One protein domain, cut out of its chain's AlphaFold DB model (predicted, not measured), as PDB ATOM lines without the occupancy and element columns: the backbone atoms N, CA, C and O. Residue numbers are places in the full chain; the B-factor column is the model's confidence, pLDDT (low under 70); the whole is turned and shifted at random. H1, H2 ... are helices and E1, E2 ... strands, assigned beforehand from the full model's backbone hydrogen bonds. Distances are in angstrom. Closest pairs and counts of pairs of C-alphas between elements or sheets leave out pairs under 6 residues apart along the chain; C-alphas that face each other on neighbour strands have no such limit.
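Overview. This is residues 62 to 129 of the 134 residues of the protein "Plug domain-containing protein" of Brucella anthropi (UniProt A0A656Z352). Two separate two-stranded hairpins, E1 with E2 and E3 with E4, stand apart; the short helix H2 packs beside E1 of the first, and H1 lies farther out at one end. After E4, residues 117 to 129 fold back toward the middle with no named element. The printed part has 68 residues with two named helices, then four named strands, in the order H1 H2 E1 E2 E3 E4; both sheets are antiparallel, and the class is mixed, with 29 residues, under half, in named elements. It is compact, with a radius of gyration of the C-alphas of 11.9 A and spans of 34 by 29 by 23 A.

Along the chain. Find C-alpha 62 at (-17.903, 15.278, 20.139); from there H1 runs 9.9 A to residue 68. H2 is residues 73 to 78. E1, residues 83 to 87, runs 13.3 A, and E2, residues 95 to 99, runs 13.0 A. E3 is residues 109 to 111; E4, residues 114 to 116, ends at C-alpha 116, (-20.803, 12.769, -0.166).

Arrangement. Look first at H1 and H2: they are close but not clearly touching, with Ser 68 and Leu 76 their closest C-alphas at 6.8 A. The closest C-alphas of H2 and E1 are Gln 78 and Ser 84, 6.2 A apart. In the hairpin E1 and E2, antiparallel at 163 degrees, N 84 and O 98 are 2.9 A apart, within hydrogen-bond range. In the hairpin E3 and E4, antiparallel at 125 degrees, N 111 and O 114 are within range at 2.9 A. In H1 and H2, every O i to N i+4 pair is within range. E2 and E3 are apart.

Size, cuts and confidence. The C-alphas farthest apart, Arg 67 and Thr 120, are 34.2 A apart. The printed part has no cut, and no link between named elements is long. Confidence is low, under 70, at residues 90 to 92 and 116 to 128.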
ATOM      1  N   ARG A  62     -18.278  16.684  19.910       81.12
ATOM      2  CA  ARG A  62     -17.903  15.278  20.139       81.12
ATOM      3  C   ARG A  62     -18.480  14.747  21.451       81.12
ATOM      4  O   ARG A  62     -18.979  13.625  21.479       81.12
ATOM      5  N   GLU A  63     -18.479  15.569  22.494       82.56
ATOM      6  CA  GLU A  63     -19.016  15.254  23.816       82.56
ATOM      7  C   GLU A  63     -20.545  15.098  23.799       82.56
ATOM      8  O   GLU A  63     -21.118  14.383  24.619       82.56
ATOM      9  N   GLU A  64     -21.245  15.774  22.886       81.88
ATOM     10  CA  GLU A  64     -22.686  15.595  22.693       81.88
ATOM     11  C   GLU A  64     -22.984  14.275  21.981       81.88
ATOM     12  O   GLU A  64     -23.881  13.545  22.407       81.88
ATOM     13  N   ILE A  65     -22.172  13.919  20.983       81.81
ATOM     14  CA  ILE A  65     -22.243  12.615  20.316       81.81
ATOM     15  C   ILE A  65     -22.022  11.490  21.332       81.81
ATOM     16  O   ILE A  65     -22.847  10.581  21.410       81.81
ATOM     17  N   ASP A  66     -20.981  11.578  22.167       82.81
ATOM     18  CA  ASP A  66     -20.688  10.557  23.183       82.81
ATOM     19  C   ASP A  66     -21.808  10.425  24.223       82.81
ATOM     20  O   ASP A  66     -22.179   9.317  24.609       82.81
ATOM     21  N   ARG A  67     -22.406  11.546  24.645       84.69
ATOM     22  CA  ARG A  67     -23.542  11.536  25.580       84.69
ATOM     23  C   ARG A  67     -24.823  10.980  24.969       84.69
ATOM     24  O   ARG A  67     -25.646  10.445  25.707       84.69
ATOM     25  N   SER A  68     -25.013  11.124  23.659       82.50
ATOM     26  CA  SER A  68     -26.218  10.636  22.981       82.50
ATOM     27  C   SER A  68     -26.324   9.108  22.978       82.50
ATOM     28  O   SER A  68     -27.430   8.587  22.860       82.50
ATOM     29  N   ALA A  69     -25.188   8.399  23.097       79.38
ATOM     30  CA  ALA A  69     -25.085   6.943  22.958       79.38
ATOM     31  C   ALA A  69     -25.821   6.392  21.714       79.38
ATOM     32  O   ALA A  69     -26.307   5.258  21.712       79.38
ATOM     33  N   ALA A  70     -25.941   7.209  20.660       79.06
ATOM     34  CA  ALA A  70     -26.648   6.844  19.446       79.06
ATOM     35  C   ALA A  70     -25.847   5.788  18.660       79.06
ATOM     36  O   ALA A  70     -24.658   5.993  18.411       79.06
ATOM     37  N   PRO A  71     -26.479   4.682  18.225       77.44
ATOM     38  CA  PRO A  71     -25.785   3.606  17.516       77.44
ATOM     39  C   PRO A  71     -25.414   3.977  16.074       77.44
ATOM     40  O   PRO A  71     -24.547   3.348  15.474       77.44
ATOM     41  N   ASP A  72     -26.089   4.969  15.490       76.94
ATOM     42  CA  ASP A  72     -25.823   5.454  14.143       76.94
ATOM     43  C   ASP A  72     -26.055   6.967  14.025       76.94
ATOM     44  O   ASP A  72     -26.748   7.605  14.827       76.94
ATOM     45  N   LEU A  73     -25.481   7.556  12.972       79.50
ATOM     46  CA  LEU A  73     -25.636   8.979  12.670       79.50
ATOM     47  C   LEU A  73     -27.112   9.360  12.453       79.50
ATOM     48  O   LEU A  73     -27.514  10.493  12.703       79.50
ATOM     49  N   GLN A  74     -27.941   8.421  11.999       80.44
ATOM     50  CA  GLN A  74     -29.362   8.656  11.742       80.44
ATOM     51  C   GLN A  74     -30.141   8.860  13.042       80.44
ATOM     52  O   GLN A  74     -30.941   9.788  13.151       80.44
ATOM     53  N   SER A  75     -29.910   8.016  14.041       81.69
ATOM     54  CA  SER A  75     -30.531   8.126  15.359       81.69
ATOM     55  C   SER A  75     -30.066   9.389  16.069       81.69
ATOM     56  O   SER A  75     -30.894  10.089  16.644       81.69
ATOM     57  N   LEU A  76     -28.783   9.748  15.943       84.69
ATOM     58  CA  LEU A  76     -28.263  11.010  16.468       84.69
ATOM     59  C   LEU A  76     -28.982  12.222  15.853       84.69
ATOM     60  O   LEU A  76     -29.469  13.096  16.565       84.69
ATOM     61  N   LEU A  77     -29.072  12.278  14.522       83.19
ATOM     62  CA  LEU A  77     -29.657  13.425  13.828       83.19
ATOM     63  C   LEU A  77     -31.169  13.569  14.070       83.19
ATOM     64  O   LEU A  77     -31.682  14.685  14.022       83.19
ATOM     65  N   GLN A  78     -31.882  12.481  14.372       84.56
ATOM     66  CA  GLN A  78     -33.313  12.522  14.702       84.56
ATOM     67  C   GLN A  78     -33.634  13.287  15.993       84.56
ATOM     68  O   GLN A  78     -34.771  13.728  16.154       84.56
ATOM     69  N   TYR A  79     -32.664  13.491  16.889       85.25
ATOM     70  CA  TYR A  79     -32.874  14.298  18.094       85.25
ATOM     71  C   TYR A  79     -33.009  15.798  17.802       85.25
ATOM     72  O   TYR A  79     -33.531  16.541  18.637       85.25
ATOM     73  N   TYR A  80     -32.573  16.260  16.627       85.31
ATOM     74  CA  TYR A  80     -32.569  17.682  16.306       85.31
ATOM     75  C   TYR A  80     -33.851  18.128  15.599       85.31
ATOM     76  O   TYR A  80     -34.335  17.476  14.667       85.31
ATOM     77  N   PRO A  81     -34.397  19.294  15.980       85.12
ATOM     78  CA  PRO A  81     -35.619  19.806  15.384       85.12
ATOM     79  C   PRO A  81     -35.425  20.138  13.900       85.12
ATOM     80  O   PRO A  81     -34.422  20.721  13.482       85.12
ATOM     81  N   GLY A  82     -36.436  19.814  13.094       83.62
ATOM     82  CA  GLY A  82     -36.412  20.050  11.650       83.62
ATOM     83  C   GLY A  82     -35.657  18.988  10.853       83.62
ATOM     84  O   GLY A  82     -35.540  19.147   9.638       83.62
ATOM     85  N   ILE A  83     -35.195  17.916  11.505       85.94
ATOM     86  CA  ILE A  83     -34.685  16.711  10.859       85.94
ATOM     87  C   ILE A  83     -35.755  15.618  10.923       85.94
ATOM     88  O   ILE A  83     -36.369  15.384  11.958       85.94
ATOM     89  N   SER A  84     -35.991  14.949   9.799       86.62
ATOM     90  CA  SER A  84     -36.802  13.735   9.729       86.62
ATOM     91  C   SER A  84     -36.076  12.712   8.872       86.62
ATOM     92  O   SER A  84     -35.505  13.059   7.839       86.62
ATOM     93  N   ILE A  85     -36.048  11.457   9.307       83.94
ATOM     94  CA  ILE A  85     -35.371  10.379   8.591       83.94
ATOM     95  C   ILE A  85     -36.379   9.269   8.343       83.94
ATOM     96  O   ILE A  85     -37.121   8.869   9.234       83.94
ATOM     97  N   THR A  86     -36.421   8.779   7.110       84.00
ATOM     98  CA  THR A  86     -37.246   7.633   6.728       84.00
ATOM     99  C   THR A  86     -36.353   6.540   6.172       84.00
ATOM    100  O   THR A  86     -35.671   6.749   5.171       84.00
ATOM    101  N   THR A  87     -36.361   5.369   6.796       78.00
ATOM    102  CA  THR A  87     -35.529   4.233   6.386       78.00
ATOM    103  C   THR A  87     -36.343   3.255   5.547       78.00
ATOM    104  O   THR A  87     -37.446   2.874   5.928       78.00
ATOM    105  N   ASN A  88     -35.807   2.837   4.397       75.38
ATOM    106  CA  ASN A  88     -36.449   1.853   3.521       75.38
ATOM    107  C   ASN A  88     -35.918   0.440   3.815       75.38
ATOM    108  O   ASN A  88     -35.240  -0.147   2.975       75.38
ATOM    109  N   GLY A  89     -36.179  -0.087   5.015       77.88
ATOM    110  CA  GLY A  89     -35.785  -1.448   5.406       77.88
ATOM    111  C   GLY A  89     -35.124  -1.540   6.785       77.88
ATOM    112  O   GLY A  89     -35.264  -0.642   7.610       77.88
ATOM    113  N   GLY A  90     -34.430  -2.657   7.034       69.81
ATOM    114  CA  GLY A  90     -33.712  -2.929   8.285       69.81
ATOM    115  C   GLY A  90     -32.370  -2.194   8.407       69.81
ATOM    116  O   GLY A  90     -32.007  -1.381   7.556       69.81
ATOM    117  N   GLN A  91     -31.616  -2.498   9.463       62.84
ATOM    118  CA  GLN A  91     -30.316  -1.883   9.754       62.84
ATOM    119  C   GLN A  91     -29.367  -1.975   8.535       62.84
ATOM    120  O   GLN A  91     -29.211  -3.044   7.950       62.84
ATOM    121  N   GLY A  92     -28.790  -0.845   8.112       63.84
ATOM    122  CA  GLY A  92     -27.944  -0.751   6.908       63.84
ATOM    123  C   GLY A  92     -28.684  -0.438   5.595       63.84
ATOM    124  O   GLY A  92     -28.039  -0.234   4.567       63.84
ATOM    125  N   SER A  93     -30.019  -0.356   5.608       70.38
ATOM    126  CA  SER A  93     -30.815  -0.010   4.419       70.38
ATOM    127  C   SER A  93     -30.721   1.477   4.061       70.38
ATOM    128  O   SER A  93     -30.333   2.316   4.872       70.38
ATOM    129  N   SER A  94     -31.103   1.822   2.826       71.62
ATOM    130  CA  SER A  94     -31.098   3.212   2.357       71.62
ATOM    131  C   SER A  94     -32.078   4.068   3.159       71.62
ATOM    132  O   SER A  94     -33.295   3.855   3.111       71.62
ATOM    133  N   SER A  95     -31.550   5.098   3.814       75.81
ATOM    134  CA  SER A  95     -32.340   6.080   4.556       75.81
ATOM    135  C   SER A  95     -32.432   7.399   3.806       75.81
ATOM    136  O   SER A  95     -31.491   7.841   3.147       75.81
ATOM    137  N   ASN A  96     -33.593   8.028   3.906       80.25
ATOM    138  CA  ASN A  96     -33.908   9.294   3.281       80.25
ATOM    139  C   ASN A  96     -33.962  10.371   4.368       80.25
ATOM    140  O   ASN A  96     -34.841  10.349   5.226       80.25
ATOM    141  N   LEU A  97     -32.997  11.290   4.336       81.44
ATOM    142  CA  LEU A  97     -32.937  12.449   5.225       81.44
ATOM    143  C   LEU A  97     -33.788  13.589   4.665       81.44
ATOM    144  O   LEU A  97     -33.645  13.957   3.496       81.44
ATOM    145  N   TYR A  98     -34.608  14.179   5.524       85.69
ATOM    146  CA  TYR A  98     -35.378  15.381   5.268       85.69
ATOM    147  C   TYR A  98     -34.948  16.486   6.226       85.69
ATOM    148  O   TYR A  98     -35.000  16.312   7.442       85.69
ATOM    149  N   ILE A  99     -34.560  17.636   5.679       85.25
ATOM    150  CA  ILE A  99     -34.222  18.828   6.464       85.25
ATOM    151  C   ILE A  99     -35.254  19.899   6.142       85.25
ATOM    152  O   ILE A  99     -35.321  20.377   5.012       85.25
ATOM    153  N   ARG A 100     -36.087  20.270   7.120       84.75
ATOM    154  CA  ARG A 100     -37.165  21.269   6.961       84.75
ATOM    155  C   ARG A 100     -38.079  20.970   5.761       84.75
ATOM    156  O   ARG A 100     -38.438  21.867   5.006       84.75
ATOM    157  N   GLY A 101     -38.407  19.692   5.557       83.38
ATOM    158  CA  GLY A 101     -39.227  19.214   4.436       83.38
ATOM    159  C   GLY A 101     -38.489  19.066   3.098       83.38
ATOM    160  O   GLY A 101     -39.046  18.485   2.168       83.38
ATOM    161  N   MET A 102     -37.237  19.520   2.984       81.94
ATOM    162  CA  MET A 102     -36.417  19.305   1.788       81.94
ATOM    163  C   MET A 102     -35.895  17.875   1.758       81.94
ATOM    164  O   MET A 102     -35.397  17.374   2.762       81.94
ATOM    165  N   SER A 103     -35.984  17.224   0.601       81.81
ATOM    166  CA  SER A 103     -35.519  15.844   0.434       81.81
ATOM    167  C   SER A 103     -33.990  15.736   0.401       81.81
ATOM    168  O   SER A 103     -33.283  16.700   0.089       81.81
ATOM    169  N   SER A 104     -33.466  14.529   0.625       78.00
ATOM    170  CA  SER A 104     -32.021  14.255   0.580       78.00
ATOM    171  C   SER A 104     -31.376  14.637  -0.763       78.00
ATOM    172  O   SER A 104     -30.242  15.100  -0.782       78.00
ATOM    173  N   LYS A 105     -32.121  14.570  -1.879       75.81
ATOM    174  CA  LYS A 105     -31.650  14.991  -3.215       75.81
ATOM    175  C   LYS A 105     -31.403  16.500  -3.334       75.81
ATOM    176  O   LYS A 105     -30.624  16.929  -4.180       75.81
ATOM    177  N   GLN A 106     -32.080  17.297  -2.514       77.31
ATOM    178  CA  GLN A 106     -31.979  18.761  -2.477       77.31
ATOM    179  C   GLN A 106     -31.072  19.245  -1.338       77.31
ATOM    180  O   GLN A 106     -30.915  20.446  -1.140       77.31
ATOM    181  N   THR A 107     -30.467  18.316  -0.598       78.25
ATOM    182  CA  THR A 107     -29.595  18.597   0.541       78.25
ATOM    183  C   THR A 107     -28.166  18.194   0.190       78.25
ATOM    184  O   THR A 107     -27.925  17.163  -0.436       78.25
ATOM    185  N   VAL A 108     -27.188  19.016   0.567       79.25
ATOM    186  CA  VAL A 108     -25.766  18.711   0.362       79.25
ATOM    187  C   VAL A 108     -25.182  18.217   1.675       79.25
ATOM    188  O   VAL A 108     -25.199  18.946   2.661       79.25
ATOM    189  N   VAL A 109     -24.639  17.000   1.675       79.75
ATOM    190  CA  VAL A 109     -23.875  16.464   2.804       79.75
ATOM    191  C   VAL A 109     -22.393  16.529   2.459       79.75
ATOM    192  O   VAL A 109     -21.968  16.157   1.362       79.75
ATOM    193  N   LEU A 110     -21.611  17.053   3.394       78.62
ATOM    194  CA  LEU A 110     -20.170  17.212   3.269       78.62
ATOM    195  C   LEU A 110     -19.517  16.401   4.384       78.62
ATOM    196  O   LEU A 110     -19.812  16.632   5.551       78.62
ATOM    197  N   VAL A 111     -18.619  15.489   4.031       79.38
ATOM    198  CA  VAL A 111     -17.743  14.802   4.987       79.38
ATOM    199  C   VAL A 111     -16.354  15.380   4.789       79.38
ATOM    200  O   VAL A 111     -15.827  15.340   3.678       79.38
ATOM    201  N   ASN A 112     -15.783  15.991   5.828       72.75
ATOM    202  CA  ASN A 112     -14.483  16.673   5.755       72.75
ATOM    203  C   ASN A 112     -14.389  17.700   4.603       72.75
ATOM    204  O   ASN A 112     -13.348  17.867   3.976       72.75
ATOM    205  N   GLY A 113     -15.503  18.367   4.280       71.38
ATOM    206  CA  GLY A 113     -15.586  19.337   3.180       71.38
ATOM    207  C   GLY A 113     -15.758  18.731   1.779       71.38
ATOM    208  O   GLY A 113     -15.974  19.477   0.824       71.38
ATOM    209  N   VAL A 114     -15.738  17.403   1.641       73.50
ATOM    210  CA  VAL A 114     -15.979  16.699   0.377       73.50
ATOM    211  C   VAL A 114     -17.447  16.301   0.286       73.50
ATOM    212  O   VAL A 114     -18.012  15.741   1.225       73.50
ATOM    213  N   ARG A 115     -18.087  16.587  -0.853       73.44
ATOM    214  CA  ARG A 115     -19.486  16.209  -1.078       73.44
ATOM    215  C   ARG A 115     -19.612  14.693  -1.103       73.44
ATOM    216  O   ARG A 115     -19.081  14.046  -2.000       73.44
ATOM    217  N   THR A 116     -20.368  14.161  -0.153       69.06
ATOM    218  CA  THR A 116     -20.803  12.769  -0.166       69.06
ATOM    219  C   THR A 116     -22.238  12.727  -0.677       69.06
ATOM    220  O   THR A 116     -23.101  13.482  -0.236       69.06
ATOM    221  N   ALA A 117     -22.478  11.925  -1.706       65.06
ATOM    222  CA  ALA A 117     -23.808  11.631  -2.219       65.06
ATOM    223  C   ALA A 117     -23.730  10.315  -2.988       65.06
ATOM    224  O   ALA A 117     -22.783  10.098  -3.745       65.06
ATOM    225  N   SER A 118     -24.729   9.452  -2.829       58.06
ATOM    226  CA  SER A 118     -24.870   8.285  -3.694       58.06
ATOM    227  C   SER A 118     -25.108   8.752  -5.127       58.06
ATOM    228  O   SER A 118     -26.054   9.498  -5.392       58.06
ATOM    229  N   ALA A 119     -24.268   8.292  -6.054       49.75
ATOM    230  CA  ALA A 119     -24.394   8.594  -7.478       49.75
ATOM    231  C   ALA A 119     -25.725   8.094  -8.074       49.75
ATOM    232  O   ALA A 119     -26.202   8.642  -9.062       49.75
ATOM    233  N   THR A 120     -26.343   7.079  -7.458       49.47
ATOM    234  CA  THR A 120     -27.566   6.434  -7.957       49.47
ATOM    235  C   THR A 120     -28.838   7.075  -7.407       49.47
ATOM    236  O   THR A 120     -29.778   7.330  -8.153       49.47
ATOM    237  N   THR A 121     -28.898   7.350  -6.102       55.72
ATOM    238  CA  THR A 121     -30.125   7.852  -5.453       55.72
ATOM    239  C   THR A 121     -30.089   9.350  -5.165       55.72
ATOM    240  O   THR A 121     -31.120   9.926  -4.818       55.72
ATOM    241  N   GLY A 122     -28.927  10.000  -5.301       54.84
ATOM    242  CA  GLY A 122     -28.710  11.394  -4.905       54.84
ATOM    243  C   GLY A 122     -28.783  11.625  -3.390       54.84
ATOM    244  O   GLY A 122     -28.573  12.750  -2.948       54.84
ATOM    245  N   ALA A 123     -29.066  10.575  -2.612       60.44
ATOM    246  CA  ALA A 123     -29.124  10.583  -1.159       60.44
ATOM    247  C   ALA A 123     -27.782  10.135  -0.571       60.44
ATOM    248  O   ALA A 123     -27.050   9.354  -1.180       60.44
ATOM    249  N   THR A 124     -27.436  10.620   0.619       64.00
ATOM    250  CA  THR A 124     -26.236  10.147   1.326       64.00
ATOM    251  C   THR A 124     -26.581   8.891   2.109       64.00
ATOM    252  O   THR A 124     -27.552   8.896   2.863       64.00
ATOM    253  N   ALA A 125     -25.786   7.828   1.963       67.00
ATOM    254  CA  ALA A 125     -25.892   6.648   2.815       67.00
ATOM    255  C   ALA A 125     -25.371   6.991   4.219       67.00
ATOM    256  O   ALA A 125     -24.226   6.703   4.558       67.00
ATOM    257  N   LEU A 126     -26.211   7.651   5.023       68.50
ATOM    258  CA  LEU A 126     -25.889   8.027   6.403       68.50
ATOM    259  C   LEU A 126     -25.586   6.803   7.277       68.50
ATOM    260  O   LEU A 126     -24.903   6.932   8.279       68.50
ATOM    261  N   SER A 127     -26.078   5.625   6.882       64.06
ATOM    262  CA  SER A 127     -25.786   4.334   7.516       64.06
ATOM    263  C   SER A 127     -24.319   3.914   7.409       64.06
ATOM    264  O   SER A 127     -23.854   3.147   8.242       64.06
ATOM    265  N   ASN A 128     -23.584   4.401   6.405       69.81
ATOM    266  CA  ASN A 128     -22.175   4.053   6.203       69.81
ATOM    267  C   ASN A 128     -21.222   5.020   6.920       69.81
ATOM    268  O   ASN A 128     -20.008   4.860   6.822       69.81
ATOM    269  N   ILE A 129     -21.759   6.048   7.584       71.25
ATOM    270  CA  ILE A 129     -20.976   7.005   8.358       71.25
ATOM    271  C   ILE A 129     -21.126   6.605   9.828       71.25
ATOM    272  O   ILE A 129     -22.227   6.747  10.371       71.25
TER     273      ILE A 129